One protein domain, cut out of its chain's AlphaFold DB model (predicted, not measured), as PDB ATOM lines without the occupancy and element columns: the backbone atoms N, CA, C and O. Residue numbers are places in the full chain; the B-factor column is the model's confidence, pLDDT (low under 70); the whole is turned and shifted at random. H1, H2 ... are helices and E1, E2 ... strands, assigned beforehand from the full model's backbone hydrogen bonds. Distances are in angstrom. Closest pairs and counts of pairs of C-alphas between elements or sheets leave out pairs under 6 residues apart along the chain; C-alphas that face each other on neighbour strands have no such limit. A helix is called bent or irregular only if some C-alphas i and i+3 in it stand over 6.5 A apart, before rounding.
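Overview. This is residues 2 to 41, 57 to 70 and 87 to 142 of the 382 residues of an uncharacterized protein of Dichomitus squalens (strain LYAD-421) (UniProt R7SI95). An antiparallel sheet of four strands forms a wall, with two helices, H1 and H3, covering one face and the other face bare. H1 runs along the strands over E1 and E2, H3 crosses slantwise over E3, and the short H2 packs on H3. The printed part has 110 residues, with three named helices and four named strands in the order H1 E1 E2 E3 E4 H2 H3; the sheet, in the order E1 E2 E3 E4, is one of two layers and H1 and H3 on one face of it are the other, and the class is mixed, helices and strands. The whole is compact, with a radius of gyration of the C-alphas of 14.2 A and spans of 43 by 33 by 21 A.

Arrangement. H1, residues 2 to 17, is on the sheet at a height of 9.4 A, and on the local plane its line stands at 17 degrees to that of E2, residues 31 to 36. E1, residues 21 to 25, is an edge strand and forms a hairpin with E2; N 22 and O 35 are 2.9 A apart, within hydrogen-bond range. E3, residues 60 to 68, is the antiparallel neighbour of E2, with N 34 and O 62 at 2.8 A. E4, residues 88 to 96, is the other edge strand, antiparallel to E3, with N 63 and O 93 at 2.8 A. H2, residues 107 to 110, is only just not on the sheet, with 4 pairs of C-alphas within 10 A. H3, residues 123 to 142, is on the same face as H1 at a height of 9.6 A, and on the local plane stands at 43 degrees to E3. Residues 123 to 124 of H3 touch residues 5 to 12 of H1, at a steep tilt of 59 degrees, the same way; their closest C-alphas, of Asn 5 and Met 123, are 5.8 A apart. H3 touches H2 with residues 133 to 140; the closest C-alphas, of Asp 109 and Gly 137, are 4.9 A apart. H1 and H2 are apart. In H3 every O i to N i+4 pair is within hydrogen-bond range, in H1 11 of 12, and H2 is too short for such a pair.

Along the chain. H1 begins at C-alpha 2 (9.192, 38.791, -12.167), is 19.5 A long, and is irregular, but only just: C-alphas 14 and 17 are 6.8 A apart. E1 measures 13.4 A, E2 16.5 A, E3 25.8 A, E4 26.1 A and H2 5.1 A. H3 measures 28.7 A and ends at C-alpha 142 (31.313, 47.163, -40.058).

Size, cuts and confidence. The C-alphas farthest apart, of His 87 and Phe 142, are 43.8 A apart. Residues 42 to 56 and 71 to 86 are not printed; the gaps are 8.7 A from C-alpha 41 to 57 and 7.4 A from C-alpha 70 to 87. The link from H2 to H3 is long, with 12 residues. The mean pLDDT of the printed part is 83.2; 11 residues are under 70, among them residues 118 to 121.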
ATOM      1  N   ALA A   2       7.887  39.439 -11.882       63.84
ATOM      2  CA  ALA A   2       9.192  38.791 -12.167       63.84
ATOM      3  C   ALA A   2       9.077  37.292 -12.525       63.84
ATOM      4  O   ALA A   2       9.672  36.829 -13.489       63.84
ATOM      5  N   HIS A   3       8.217  36.552 -11.814       71.06
ATOM      6  CA  HIS A   3       7.879  35.169 -12.172       71.06
ATOM      7  C   HIS A   3       7.160  35.054 -13.531       71.06
ATOM      8  O   HIS A   3       7.363  34.082 -14.239       71.06
ATOM      9  N   SER A   4       6.368  36.059 -13.920       78.38
ATOM     10  CA  SER A   4       5.700  36.099 -15.230       78.38
ATOM     11  C   SER A   4       6.715  36.276 -16.357       78.38
ATOM     12  O   SER A   4       6.653  35.549 -17.338       78.38
ATOM     13  N   ASN A   5       7.693  37.174 -16.192       79.12
ATOM     14  CA  ASN A   5       8.750  37.386 -17.185       79.12
ATOM     15  C   ASN A   5       9.670  36.168 -17.294       79.12
ATOM     16  O   ASN A   5      10.103  35.829 -18.387       79.12
ATOM     17  N   PHE A   6       9.921  35.478 -16.178       81.75
ATOM     18  CA  PHE A   6      10.640  34.206 -16.190       81.75
ATOM     19  C   PHE A   6       9.876  33.138 -16.983       81.75
ATOM     20  O   PHE A   6      10.455  32.496 -17.852       81.75
ATOM     21  N   MET A   7       8.566  32.995 -16.750       85.06
ATOM     22  CA  MET A   7       7.731  32.062 -17.515       85.06
ATOM     23  C   MET A   7       7.647  32.440 -19.002       85.06
ATOM     24  O   MET A   7       7.672  31.550 -19.847       85.06
ATOM     25  N   GLN A   8       7.598  33.734 -19.339       86.19
ATOM     26  CA  GLN A   8       7.676  34.202 -20.728       86.19
ATOM     27  C   GLN A   8       9.024  33.844 -21.367       86.19
ATOM     28  O   GLN A   8       9.045  33.295 -22.464       86.19
ATOM     29  N   ALA A   9      10.142  34.090 -20.676       85.62
ATOM     30  CA  ALA A   9      11.477  33.779 -21.179       85.62
ATOM     31  C   ALA A   9      11.684  32.263 -21.372       85.62
ATOM     32  O   ALA A   9      12.201  31.838 -22.403       85.62
ATOM     33  N   GLU A  10      11.225  31.435 -20.431       88.06
ATOM     34  CA  GLU A  10      11.206  29.972 -20.580       88.06
ATOM     35  C   GLU A  10      10.275  29.520 -21.719       88.06
ATOM     36  O   GLU A  10      10.629  28.639 -22.504       88.06
ATOM     37  N   GLY A  11       9.130  30.187 -21.891       88.56
ATOM     38  CA  GLY A  11       8.254  30.010 -23.048       88.56
ATOM     39  C   GLY A  11       8.990  30.265 -24.366       88.56
ATOM     40  O   GLY A  11       8.992  29.404 -25.244       88.56
ATOM     41  N   MET A  12       9.710  31.381 -24.487       87.81
ATOM     42  CA  MET A  12      10.528  31.684 -25.669       87.81
ATOM     43  C   MET A  12      11.592  30.608 -25.927       87.81
ATOM     44  O   MET A  12      11.798  30.216 -27.078       87.81
ATOM     45  N   ARG A  13      12.237  30.072 -24.877       90.00
ATOM     46  CA  ARG A  13      13.184  28.950 -25.020       90.00
ATOM     47  C   ARG A  13      12.507  27.735 -25.647       90.00
ATOM     48  O   ARG A  13      13.042  27.194 -26.616       90.00
ATOM     49  N   SER A  14      11.320  27.363 -25.160       87.44
ATOM     50  CA  SER A  14      10.539  26.242 -25.708       87.44
ATOM     51  C   SER A  14      10.116  26.447 -27.171       87.44
ATOM     52  O   SER A  14      10.008  25.481 -27.920       87.44
ATOM     53  N   LEU A  15       9.977  27.703 -27.607       86.69
ATOM     54  CA  LEU A  15       9.631  28.102 -28.977       86.69
ATOM     55  C   LEU A  15      10.855  28.245 -29.907       86.69
ATOM     56  O   LEU A  15      10.770  28.868 -30.964       86.69
ATOM     57  N   GLY A  16      12.005  27.672 -29.536       83.62
ATOM     58  CA  GLY A  16      13.186  27.583 -30.403       83.62
ATOM     59  C   GLY A  16      14.290  28.608 -30.126       83.62
ATOM     60  O   GLY A  16      15.196  28.748 -30.948       83.62
ATOM     61  N   TRP A  17      14.244  29.305 -28.984       87.44
ATOM     62  CA  TRP A  17      15.359  30.129 -28.489       87.44
ATOM     63  C   TRP A  17      16.291  29.381 -27.530       87.44
ATOM     64  O   TRP A  17      17.341  29.911 -27.185       87.44
ATOM     65  N   ALA A  18      15.942  28.162 -27.102       85.62
ATOM     66  CA  ALA A  18      16.702  27.417 -26.092       85.62
ATOM     67  C   ALA A  18      18.190  27.234 -26.434       85.62
ATOM     68  O   ALA A  18      19.011  27.179 -25.524       85.62
ATOM     69  N   GLU A  19      18.532  27.145 -27.723       84.75
ATOM     70  CA  GLU A  19      19.917  26.979 -28.178       84.75
ATOM     71  C   GLU A  19      20.725  28.283 -28.191       84.75
ATOM     72  O   GLU A  19      21.948  28.230 -28.242       84.75
ATOM     73  N   PHE A  20      20.057  29.440 -28.149       86.62
ATOM     74  CA  PHE A  20      20.671  30.763 -28.324       86.62
ATOM     75  C   PHE A  20      20.466  31.676 -27.112       86.62
ATOM     76  O   PHE A  20      20.954  32.807 -27.101       86.62
ATOM     77  N   MET A  21      19.726  31.208 -26.105       90.38
ATOM     78  CA  MET A  21      19.337  31.987 -24.941       90.38
ATOM     79  C   MET A  21      19.349  31.141 -23.665       90.38
ATOM     80  O   MET A  21      18.727  30.076 -23.590       90.38
ATOM     81  N   THR A  22      19.987  31.683 -22.630       90.44
ATOM     82  CA  THR A  22      20.014  31.114 -21.280       90.44
ATOM     83  C   THR A  22      19.313  32.063 -20.322       90.44
ATOM     84  O   THR A  22      19.579  33.264 -20.321       90.44
ATOM     85  N   VAL A  23      18.430  31.520 -19.490       91.06
ATOM     86  CA  VAL A  23      17.686  32.274 -18.480       91.06
ATOM     87  C   VAL A  23      18.098  31.755 -17.109       91.06
ATOM     88  O   VAL A  23      18.060  30.555 -16.847       91.06
ATOM     89  N   GLU A  24      18.512  32.663 -16.233       92.06
ATOM     90  CA  GLU A  24      18.933  32.371 -14.868       92.06
ATOM     91  C   GLU A  24      18.088  33.204 -13.901       92.06
ATOM     92  O   GLU A  24      17.947  34.417 -14.060       92.06
ATOM     93  N   MET A  25      17.527  32.561 -12.877       89.00
ATOM     94  CA  MET A  25      16.824  33.242 -11.790       89.00
ATOM     95  C   MET A  25      17.660  33.137 -10.519       89.00
ATOM     96  O   MET A  25      18.035  32.039 -10.111       89.00
ATOM     97  N   ALA A  26      17.928  34.264  -9.865       88.94
ATOM     98  CA  ALA A  26      18.589  34.253  -8.568       88.94
ATOM     99  C   ALA A  26      17.704  33.563  -7.513       88.94
ATOM    100  O   ALA A  26      16.475  33.663  -7.550       88.94
ATOM    101  N   ASN A  27      18.324  32.911  -6.524       86.19
ATOM    102  CA  ASN A  27      17.617  32.157  -5.473       86.19
ATOM    103  C   ASN A  27      16.606  33.007  -4.688       86.19
ATOM    104  O   ASN A  27      15.579  32.504  -4.239       86.19
ATOM    105  N   ASN A  28      16.873  34.309  -4.557       85.25
ATOM    106  CA  ASN A  28      15.976  35.267  -3.907       85.25
ATOM    107  C   ASN A  28      14.725  35.603  -4.741       85.25
ATOM    108  O   ASN A  28      13.852  36.315  -4.255       85.25
ATOM    109  N   ARG A  29      14.636  35.122  -5.992       83.25
ATOM    110  CA  ARG A  29      13.581  35.420  -6.975       83.25
ATOM    111  C   ARG A  29      13.350  36.918  -7.222       83.25
ATOM    112  O   ARG A  29      12.291  37.302  -7.716       83.25
ATOM    113  N   GLN A  30      14.335  37.756  -6.907       86.12
ATOM    114  CA  GLN A  30      14.276  39.205  -7.117       86.12
ATOM    115  C   GLN A  30      15.040  39.644  -8.362       86.12
ATOM    116  O   GLN A  30      14.754  40.718  -8.881       86.12
ATOM    117  N   THR A  31      15.959  38.811  -8.848       87.69
ATOM    118  CA  THR A  31      16.785  39.102 -10.022       87.69
ATOM    119  C   THR A  31      16.679  37.971 -11.032       87.69
ATOM    120  O   THR A  31      16.833  36.801 -10.676       87.69
ATOM    121  N   MET A  32      16.445  38.331 -12.289       90.31
ATOM    122  CA  MET A  32      16.496  37.446 -13.449       90.31
ATOM    123  C   MET A  32      17.565  37.955 -14.414       90.31
ATOM    124  O   MET A  32      17.630  39.156 -14.675       90.31
ATOM    125  N   ALA A  33      18.377  37.055 -14.959       91.25
ATOM    126  CA  ALA A  33      19.338  37.352 -16.011       91.25
ATOM    127  C   ALA A  33      19.007  36.536 -17.264       91.25
ATOM    128  O   ALA A  33      18.822  35.323 -17.195       91.25
ATOM    129  N   VAL A  34      18.950  37.207 -18.408       91.12
ATOM    130  CA  VAL A  34      18.763  36.603 -19.726       91.12
ATOM    131  C   VAL A  34      20.024  36.862 -20.534       91.12
ATOM    132  O   VAL A  34      20.365  38.009 -20.817       91.12
ATOM    133  N   LYS A  35      20.733  35.796 -20.889       91.25
ATOM    134  CA  LYS A  35      21.895  35.830 -21.780       91.25
ATOM    135  C   LYS A  35      21.433  35.418 -23.171       91.25
ATOM    136  O   LYS A  35      20.753  34.401 -23.289       91.25
ATOM    137  N   TYR A  36      21.786  36.181 -24.198       90.25
ATOM    138  CA  TYR A  36      21.405  35.907 -25.587       90.25
ATOM    139  C   TYR A  36      22.635  35.756 -26.484       90.25
ATOM    140  O   TYR A  36      23.747  36.095 -26.070       90.25
ATOM    141  N   TRP A  37      22.417  35.225 -27.695       87.69
ATOM    142  CA  TRP A  37      23.476  34.882 -28.654       87.69
ATOM    143  C   TRP A  37      24.535  33.970 -28.021       87.69
ATOM    144  O   TRP A  37      25.739  34.187 -28.105       87.69
ATOM    145  N   VAL A  38      24.064  32.942 -27.316       83.25
ATOM    146  CA  VAL A  38      24.944  31.936 -26.721       83.25
ATOM    147  C   VAL A  38      25.459  31.029 -27.849       83.25
ATOM    148  O   VAL A  38      24.641  30.403 -28.529       83.25
ATOM    149  N   PRO A  39      26.781  30.926 -28.085       70.12
ATOM    150  CA  PRO A  39      27.321  30.027 -29.089       70.12
ATOM    151  C   PRO A  39      26.991  28.581 -28.726       70.12
ATOM    152  O   PRO A  39      27.175  28.151 -27.584       70.12
ATOM    153  N   LYS A  40      26.570  27.797 -29.721       66.50
ATOM    154  CA  LYS A  40      26.434  26.348 -29.562       66.50
ATOM    155  C   LYS A  40      27.813  25.797 -29.195       66.50
ATOM    156  O   LYS A  40      28.778  26.032 -29.924       66.50
ATOM    157  N   SER A  41      27.928  25.117 -28.055       54.81
ATOM    158  CA  SER A  41      29.187  24.505 -27.634       54.81
ATOM    159  C   SER A  41      29.681  23.581 -28.748       54.81
ATOM    160  O   SER A  41      29.000  22.626 -29.126       54.81
ATOM    161  N   SER A  57      32.174  33.557 -25.421       61.62
ATOM    162  CA  SER A  57      31.189  32.533 -25.062       61.62
ATOM    163  C   SER A  57      29.766  33.071 -24.898       61.62
ATOM    164  O   SER A  57      28.848  32.285 -24.689       61.62
ATOM    165  N   LEU A  58      29.591  34.391 -24.903       66.12
ATOM    166  CA  LEU A  58      28.338  35.117 -24.719       66.12
ATOM    167  C   LEU A  58      28.461  36.441 -25.475       66.12
ATOM    168  O   LEU A  58      29.558  36.991 -25.513       66.12
ATOM    169  N   SER A  59      27.358  36.964 -26.011       78.38
ATOM    170  CA  SER A  59      27.391  38.246 -26.732       78.38
ATOM    171  C   SER A  59      26.562  39.343 -26.046       78.38
ATOM    172  O   SER A  59      26.830  40.523 -26.235       78.38
ATOM    173  N   GLY A  60      25.604  39.020 -25.169       87.81
ATOM    174  CA  GLY A  60      24.953  40.050 -24.351       87.81
ATOM    175  C   GLY A  60      24.096  39.518 -23.209       87.81
ATOM    176  O   GLY A  60      23.660  38.361 -23.207       87.81
ATOM    177  N   LYS A  61      23.854  40.382 -22.218       90.69
ATOM    178  CA  LYS A  61      23.153  40.048 -20.978       90.69
ATOM    179  C   LYS A  61      22.163  41.138 -20.578       90.69
ATOM    180  O   LYS A  61      22.507  42.306 -20.432       90.69
ATOM    181  N   LEU A  62      20.924  40.730 -20.352       90.69
ATOM    182  CA  LEU A  62      19.847  41.557 -19.826       90.69
ATOM    183  C   LEU A  62      19.549  41.131 -18.387       90.69
ATOM    184  O   LEU A  62      19.246  39.969 -18.133       90.69
ATOM    185  N   THR A  63      19.615  42.064 -17.445       90.06
ATOM    186  CA  THR A  63      19.330  41.832 -16.027       90.06
ATOM    187  C   THR A  63      18.079  42.602 -15.627       90.06
ATOM    188  O   THR A  63      18.017  43.816 -15.789       90.06
ATOM    189  N   ILE A  64      17.083  41.906 -15.083       88.44
ATOM    190  CA  ILE A  64      15.847  42.493 -14.557       88.44
ATOM    191  C   ILE A  64      15.826  42.253 -13.051       88.44
ATOM    192  O   ILE A  64      15.860  41.105 -12.606       88.44
ATOM    193  N   SER A  65      15.763  43.323 -12.263       87.69
ATOM    194  CA  SER A  65      15.783  43.251 -10.800       87.69
ATOM    195  C   SER A  65      14.637  44.032 -10.160       87.69
ATOM    196  O   SER A  65      14.154  45.022 -10.708       87.69
ATOM    197  N   ILE A  66      14.171  43.569  -8.999       85.06
ATOM    198  CA  ILE A  66      13.212  44.290  -8.156       85.06
ATOM    199  C   ILE A  66      14.006  45.093  -7.129       85.06
ATOM    200  O   ILE A  66      14.660  44.512  -6.264       85.06
ATOM    201  N   VAL A  67      13.924  46.420  -7.198       85.00
ATOM    202  CA  VAL A  67      14.629  47.316  -6.273       85.00
ATOM    203  C   VAL A  67      13.645  48.136  -5.445       85.00
ATOM    204  O   VAL A  67      12.624  48.612  -5.944       85.00
ATOM    205  N   GLN A  68      13.957  48.319  -4.161       80.88
ATOM    206  CA  GLN A  68      13.215  49.223  -3.285       80.88
ATOM    207  C   GLN A  68      13.625  50.672  -3.577       80.88
ATOM    208  O   GLN A  68      14.793  51.046  -3.448       80.88
ATOM    209  N   VAL A  69      12.660  51.512  -3.938       75.56
ATOM    210  CA  VAL A  69      12.864  52.947  -4.113       75.56
ATOM    211  C   VAL A  69      12.739  53.611  -2.750       75.56
ATOM    212  O   VAL A  69      11.650  53.718  -2.188       75.56
ATOM    213  N   LYS A  70      13.859  54.091  -2.205       62.53
ATOM    214  CA  LYS A  70      13.808  55.023  -1.077       62.53
ATOM    215  C   LYS A  70      13.257  56.350  -1.592       62.53
ATOM    216  O   LYS A  70      13.954  57.064  -2.313       62.53
ATOM    217  N   HIS A  87       7.776  51.266  -1.949       67.81
ATOM    218  CA  HIS A  87       7.697  51.483  -3.388       67.81
ATOM    219  C   HIS A  87       8.762  50.620  -4.073       67.81
ATOM    220  O   HIS A  87       9.925  51.002  -4.171       67.81
ATOM    221  N   MET A  88       8.392  49.417  -4.503       73.06
ATOM    222  CA  MET A  88       9.249  48.565  -5.323       73.06
ATOM    223  C   MET A  88       9.101  48.957  -6.794       73.06
ATOM    224  O   MET A  88       7.991  49.201  -7.265       73.06
ATOM    225  N   ARG A  89      10.213  48.998  -7.529       78.31
ATOM    226  CA  ARG A  89      10.218  49.175  -8.986       78.31
ATOM    227  C   ARG A  89      11.066  48.100  -9.650       78.31
ATOM    228  O   ARG A  89      11.966  47.543  -9.023       78.31
ATOM    229  N   PHE A  90      10.812  47.868 -10.931       79.75
ATOM    230  CA  PHE A  90      11.730  47.109 -11.767       79.75
ATOM    231  C   PHE A  90      12.877  48.004 -12.224       79.75
ATOM    232  O   PHE A  90      12.664  49.151 -12.622       79.75
ATOM    233  N   ASP A  91      14.081  47.464 -12.143       84.56
ATOM    234  CA  ASP A  91      15.297  48.045 -12.684       84.56
ATOM    235  C   ASP A  91      15.822  47.078 -13.743       84.56
ATOM    236  O   ASP A  91      16.067  45.900 -13.459       84.56
ATOM    237  N   VAL A  92      15.894  47.561 -14.980       87.19
ATOM    238  CA  VAL A  92      16.337  46.793 -16.143       87.19
ATOM    239  C   VAL A  92      17.696  47.331 -16.552       87.19
ATOM    240  O   VAL A  92      17.850  48.529 -16.784       87.19
ATOM    241  N   HIS A  93      18.674  46.440 -16.647       88.44
ATOM    242  CA  HIS A  93      20.036  46.763 -17.028       88.44
ATOM    243  C   HIS A  93      20.477  45.874 -18.187       88.44
ATOM    244  O   HIS A  93      20.297  44.657 -18.135       88.44
ATOM    245  N   TRP A  94      21.054  46.474 -19.223       90.50
ATOM    246  CA  TRP A  94      21.612  45.756 -20.362       90.50
ATOM    247  C   TRP A  94      23.126  45.960 -20.428       90.50
ATOM    248  O   TRP A  94      23.609  47.088 -20.385       90.50
ATOM    249  N   GLU A  95      23.842  44.846 -20.555       88.69
ATOM    250  CA  GLU A  95      25.288  44.761 -20.727       88.69
ATOM    251  C   GLU A  95      25.563  44.045 -22.068       88.69
ATOM    252  O   GLU A  95      25.300  42.840 -22.180       88.69
ATOM    253  N   PRO A  96      26.025  44.744 -23.120       85.88
ATOM    254  CA  PRO A  96      26.591  44.084 -24.293       85.88
ATOM    255  C   PRO A  96      27.948  43.474 -23.932       85.88
ATOM    256  O   PRO A  96      28.770  44.127 -23.290       85.88
ATOM    257  N   GLU A  97      28.199  42.233 -24.347       80.19
ATOM    258  CA  GLU A  97      29.530  41.645 -24.220       80.19
ATOM    259  C   GLU A  97      30.405  42.145 -25.376       80.19
ATOM    260  O   GLU A  97      30.003  42.138 -26.543       80.19
ATOM    261  N   ASN A  98      31.631  42.558 -25.066       70.06
ATOM    262  CA  ASN A  98      32.594  42.934 -26.095       70.06
ATOM    263  C   ASN A  98      33.034  41.697 -26.890       70.06
ATOM    264  O   ASN A  98      33.374  40.666 -26.315       70.06
ATOM    265  N   GLY A  99      33.116  41.820 -28.217       73.81
ATOM    266  CA  GLY A  99      33.582  40.734 -29.080       73.81
ATOM    267  C   GLY A  99      32.478  39.938 -29.773       73.81
ATOM    268  O   GLY A  99      32.817  38.958 -30.439       73.81
ATOM    269  N   ALA A 100      31.201  40.323 -29.653       78.94
ATOM    270  CA  ALA A 100      30.123  39.786 -30.488       78.94
ATOM    271  C   ALA A 100      30.536  39.826 -31.971       78.94
ATOM    272  O   ALA A 100      31.143  40.801 -32.418       78.94
ATOM    273  N   LEU A 101      30.306  38.747 -32.724       78.38
ATOM    274  CA  LEU A 101      30.807  38.565 -34.099       78.38
ATOM    275  C   LEU A 101      32.334  38.788 -34.274       78.38
ATOM    276  O   LEU A 101      32.830  39.032 -35.375       78.38
ATOM    277  N   GLY A 102      33.116  38.689 -33.198       80.69
ATOM    278  CA  GLY A 102      34.558  38.940 -33.197       80.69
ATOM    279  C   GLY A 102      34.928  40.417 -33.356       80.69
ATOM    280  O   GLY A 102      36.075  40.714 -33.697       80.69
ATOM    281  N   VAL A 103      33.980  41.334 -33.131       84.31
ATOM    282  CA  VAL A 103      34.172  42.778 -33.294       84.31
ATOM    283  C   VAL A 103      33.993  43.540 -31.986       84.31
ATOM    284  O   VAL A 103      33.378  43.064 -31.037       84.31
ATOM    285  N   ILE A 104      34.551  44.750 -31.936       85.81
ATOM    286  CA  ILE A 104      34.459  45.639 -30.775       85.81
ATOM    287  C   ILE A 104      33.856  46.958 -31.267       85.81
ATOM    288  O   ILE A 104      34.602  47.817 -31.749       85.81
ATOM    289  N   PRO A 105      32.517  47.100 -31.235       86.19
ATOM    290  CA  PRO A 105      31.858  48.358 -31.559       86.19
ATOM    291  C   PRO A 105      32.267  49.482 -30.601       86.19
ATOM    292  O   PRO A 105      32.756  49.233 -29.497       86.19
ATOM    293  N   ALA A 106      32.070  50.729 -31.027       85.94
ATOM    294  CA  ALA A 106      32.328  51.887 -30.183       85.94
ATOM    295  C   ALA A 106      31.348  51.912 -28.995       85.94
ATOM    296  O   ALA A 106      30.182  51.533 -29.136       85.94
ATOM    297  N   LEU A 107      31.806  52.357 -27.821       83.75
ATOM    298  CA  LEU A 107      30.973  52.372 -26.612       83.75
ATOM    299  C   LEU A 107      29.751  53.281 -26.775       83.75
ATOM    300  O   LEU A 107      28.688  52.979 -26.238       83.75
ATOM    301  N   GLU A 108      29.884  54.359 -27.549       86.38
ATOM    302  CA  GLU A 108      28.788  55.276 -27.849       86.38
ATOM    303  C   GLU A 108      27.668  54.590 -28.643       86.38
ATOM    304  O   GLU A 108      26.495  54.886 -28.432       86.38
ATOM    305  N   ASP A 109      28.016  53.636 -29.511       84.88
ATOM    306  CA  ASP A 109      27.054  52.880 -30.320       84.88
ATOM    307  C   ASP A 109      26.375  51.742 -29.541       84.88
ATOM    308  O   ASP A 109      25.326  51.247 -29.953       84.88
ATOM    309  N   LEU A 110      26.945  51.344 -28.402       84.12
ATOM    310  CA  LEU A 110      26.406  50.316 -27.509       84.12
ATOM    311  C   LEU A 110      25.701  50.899 -26.276       84.12
ATOM    312  O   LEU A 110      25.142  50.153 -25.475       84.12
ATOM    313  N   PHE A 111      25.695  52.222 -26.116       85.06
ATOM    314  CA  PHE A 111      25.028  52.881 -25.001       85.06
ATOM    315  C   PHE A 111      23.521  53.011 -25.254       85.06
ATOM    316  O   PHE A 111      23.100  53.709 -26.173       85.06
ATOM    317  N   MET A 112      22.705  52.388 -24.398       83.94
ATOM    318  CA  MET A 112      21.247  52.538 -24.410       83.94
ATOM    319  C   MET A 112      20.775  53.383 -23.216       83.94
ATOM    320  O   MET A 112      21.047  53.014 -22.068       83.94
ATOM    321  N   PRO A 113      20.026  54.477 -23.446       83.31
ATOM    322  CA  PRO A 113      19.437  55.263 -22.369       83.31
ATOM    323  C   PRO A 113      18.460  54.432 -21.509       83.31
ATOM    324  O   PRO A 113      17.629  53.705 -22.064       83.31
ATOM    325  N   PRO A 114      18.481  54.557 -20.166       77.06
ATOM    326  CA  PRO A 114      17.584  53.818 -19.270       77.06
ATOM    327  C   PRO A 114      16.087  54.025 -19.550       77.06
ATOM    328  O   PRO A 114      15.262  53.171 -19.224       77.06
ATOM    329  N   GLU A 115      15.715  55.152 -20.154       76.75
ATOM    330  CA  GLU A 115      14.340  55.475 -20.540       76.75
ATOM    331  C   GLU A 115      13.812  54.557 -21.650       76.75
ATOM    332  O   GLU A 115      12.609  54.313 -21.714       76.75
ATOM    333  N   GLN A 116      14.694  54.016 -22.495       74.50
ATOM    334  CA  GLN A 116      14.329  53.092 -23.573       74.50
ATOM    335  C   GLN A 116      14.164  51.648 -23.080       74.50
ATOM    336  O   GLN A 116      13.434  50.868 -23.686       74.50
ATOM    337  N   LEU A 117      14.752  51.307 -21.928       75.69
ATOM    338  CA  LEU A 117      14.604  50.006 -21.261       75.69
ATOM    339  C   LEU A 117      13.294  49.879 -20.454       75.69
ATOM    340  O   LEU A 117      13.118  48.929 -19.691       75.69
ATOM    341  N   ARG A 118      12.378  50.849 -20.584       66.50
ATOM    342  CA  ARG A 118      11.249  51.061 -19.663       66.50
ATOM    343  C   ARG A 118       9.860  50.703 -20.199       66.50
ATOM    344  O   ARG A 118       8.885  50.943 -19.494       66.50
ATOM    345  N   ILE A 119       9.744  50.154 -21.406       56.28
ATOM    346  CA  ILE A 119       8.439  49.928 -22.049       56.28
ATOM    347  C   ILE A 119       7.767  48.669 -21.467       56.28
ATOM    348  O   ILE A 119       8.313  47.578 -21.590       56.28
ATOM    349  N   ASP A 120       6.623  48.867 -20.793       60.09
ATOM    350  CA  ASP A 120       5.609  47.910 -20.295       60.09
ATOM    351  C   ASP A 120       5.947  46.405 -20.382       60.09
ATOM    352  O   ASP A 120       5.296  45.658 -21.097       60.09
ATOM    353  N   LEU A 121       6.977  45.982 -19.634       68.31
ATOM    354  CA  LEU A 121       7.381  44.617 -19.225       68.31
ATOM    355  C   LEU A 121       6.825  43.411 -20.023       68.31
ATOM    356  O   LEU A 121       6.447  42.397 -19.439       68.31
ATOM    357  N   ASP A 122       6.872  43.481 -21.349       82.62
ATOM    358  CA  ASP A 122       6.856  42.328 -22.240       82.62
ATOM    359  C   ASP A 122       8.306  41.911 -22.496       82.62
ATOM    360  O   ASP A 122       9.104  42.658 -23.075       82.62
ATOM    361  N   MET A 123       8.660  40.714 -22.028       84.06
ATOM    362  CA  MET A 123      10.013  40.187 -22.160       84.06
ATOM    363  C   MET A 123      10.430  40.059 -23.630       84.06
ATOM    364  O   MET A 123      11.587  40.316 -23.961       84.06
ATOM    365  N   GLU A 124       9.502  39.709 -24.524       86.56
ATOM    366  CA  GLU A 124       9.818  39.562 -25.943       86.56
ATOM    367  C   GLU A 124      10.169  40.914 -26.572       86.56
ATOM    368  O   GLU A 124      11.229  41.055 -27.192       86.56
ATOM    369  N   SER A 125       9.326  41.928 -26.370       86.69
ATOM    370  CA  SER A 125       9.571  43.290 -26.856       86.69
ATOM    371  C   SER A 125      10.866  43.886 -26.298       86.69
ATOM    372  O   SER A 125      11.637  44.509 -27.038       86.69
ATOM    373  N   LEU A 126      11.157  43.650 -25.014       87.38
ATOM    374  CA  LEU A 126      12.398  44.100 -24.385       87.38
ATOM    375  C   LEU A 126      13.622  43.412 -25.006       87.38
ATOM    376  O   LEU A 126      14.586  44.088 -25.367       87.38
ATOM    377  N   LEU A 127      13.576  42.088 -25.201       88.00
ATOM    378  CA  LEU A 127      14.672  41.351 -25.832       88.00
ATOM    379  C   LEU A 127      14.909  41.819 -27.270       88.00
ATOM    380  O   LEU A 127      16.049  42.069 -27.653       88.00
ATOM    381  N   ARG A 128      13.837  41.984 -28.055       88.12
ATOM    382  CA  ARG A 128      13.908  42.488 -29.434       88.12
ATOM    383  C   ARG A 128      14.550  43.870 -29.491       88.12
ATOM    384  O   ARG A 128      15.384  44.110 -30.358       88.12
ATOM    385  N   THR A 129      14.204  44.752 -28.554       88.75
ATOM    386  CA  THR A 129      14.768  46.107 -28.471       88.75
ATOM    387  C   THR A 129      16.271  46.072 -28.223       88.75
ATOM    388  O   THR A 129      17.036  46.721 -28.937       88.75
ATOM    389  N   VAL A 130      16.699  45.268 -27.251       89.81
ATOM    390  CA  VAL A 130      18.105  45.142 -26.861       89.81
ATOM    391  C   VAL A 130      18.946  44.490 -27.963       89.81
ATOM    392  O   VAL A 130      20.014  44.992 -28.308       89.81
ATOM    393  N   ILE A 131      18.445  43.410 -28.567       89.94
ATOM    394  CA  ILE A 131      19.108  42.724 -29.685       89.94
ATOM    395  C   ILE A 131      19.204  43.637 -30.910       89.94
ATOM    396  O   ILE A 131      20.244  43.664 -31.571       89.94
ATOM    397  N   ARG A 132      18.148  44.404 -31.215       89.75
ATOM    398  CA  ARG A 132      18.173  45.382 -32.310       89.75
ATOM    399  C   ARG A 132      19.275  46.406 -32.078       89.75
ATOM    400  O   ARG A 132      20.104  46.581 -32.960       89.75
ATOM    401  N   TRP A 133      19.329  47.016 -30.895       89.81
ATOM    402  CA  TRP A 133      20.353  48.011 -30.568       89.81
ATOM    403  C   TRP A 133      21.771  47.447 -30.681       89.81
ATOM    404  O   TRP A 133      22.647  48.060 -31.286       89.81
ATOM    405  N   HIS A 134      21.990  46.235 -30.165       89.69
ATOM    406  CA  HIS A 134      23.280  45.567 -30.292       89.69
ATOM    407  C   HIS A 134      23.649  45.320 -31.764       89.69
ATOM    408  O   HIS A 134      24.769  45.598 -32.194       89.69
ATOM    409  N   THR A 135      22.681  44.867 -32.564       90.12
ATOM    410  CA  THR A 135      22.856  44.666 -34.006       90.12
ATOM    411  C   THR A 135      23.225  45.969 -34.712       90.12
ATOM    412  O   THR A 135      24.140  45.975 -35.531       90.12
ATOM    413  N   GLU A 136      22.563  47.083 -34.391       91.44
ATOM    414  CA  GLU A 136      22.896  48.393 -34.958       91.44
ATOM    415  C   GLU A 136      24.340  48.793 -34.649       91.44
ATOM    416  O   GLU A 136      25.063  49.200 -35.559       91.44
ATOM    417  N   GLY A 137      24.789  48.622 -33.401       90.25
ATOM    418  CA  GLY A 137      26.170  48.917 -33.015       90.25
ATOM    419  C   GLY A 137      27.191  48.088 -33.798       90.25
ATOM    420  O   GLY A 137      28.162  48.628 -34.335       90.25
ATOM    421  N   VAL A 138      26.946  46.785 -33.956       90.31
ATOM    422  CA  VAL A 138      27.810  45.905 -34.760       90.31
ATOM    423  C   VAL A 138      27.804  46.295 -36.243       90.31
ATOM    424  O   VAL A 138      28.852  46.329 -36.891       90.31
ATOM    425  N   MET A 139      26.647  46.638 -36.800       91.25
ATOM    426  CA  MET A 139      26.540  47.027 -38.208       91.25
ATOM    427  C   MET A 139      27.227  48.369 -38.491       91.25
ATOM    428  O   MET A 139      27.921  48.492 -39.502       91.25
ATOM    429  N   LYS A 140      27.133  49.338 -37.572       91.69
ATOM    430  CA  LYS A 140      27.886  50.602 -37.634       91.69
ATOM    431  C   LYS A 140      29.395  50.392 -37.531       91.69
ATOM    432  O   LYS A 140      30.159  51.070 -38.227       91.69
ATOM    433  N   PHE A 141      29.842  49.428 -36.721       92.00
ATOM    434  CA  PHE A 141      31.248  49.026 -36.697       92.00
ATOM    435  C   PHE A 141      31.701  48.565 -38.087       92.00
ATOM    436  O   PHE A 141      32.685  49.085 -38.617       92.00
ATOM    437  N   PHE A 142      30.968  47.642 -38.717       92.69
ATOM    438  CA  PHE A 142      31.313  47.163 -40.058       92.69
ATOM    439  C   PHE A 142      31.231  48.261 -41.118       92.69
ATOM    440  O   PHE A 142      32.112  48.334 -41.974       92.69
TER     441      PHE A 142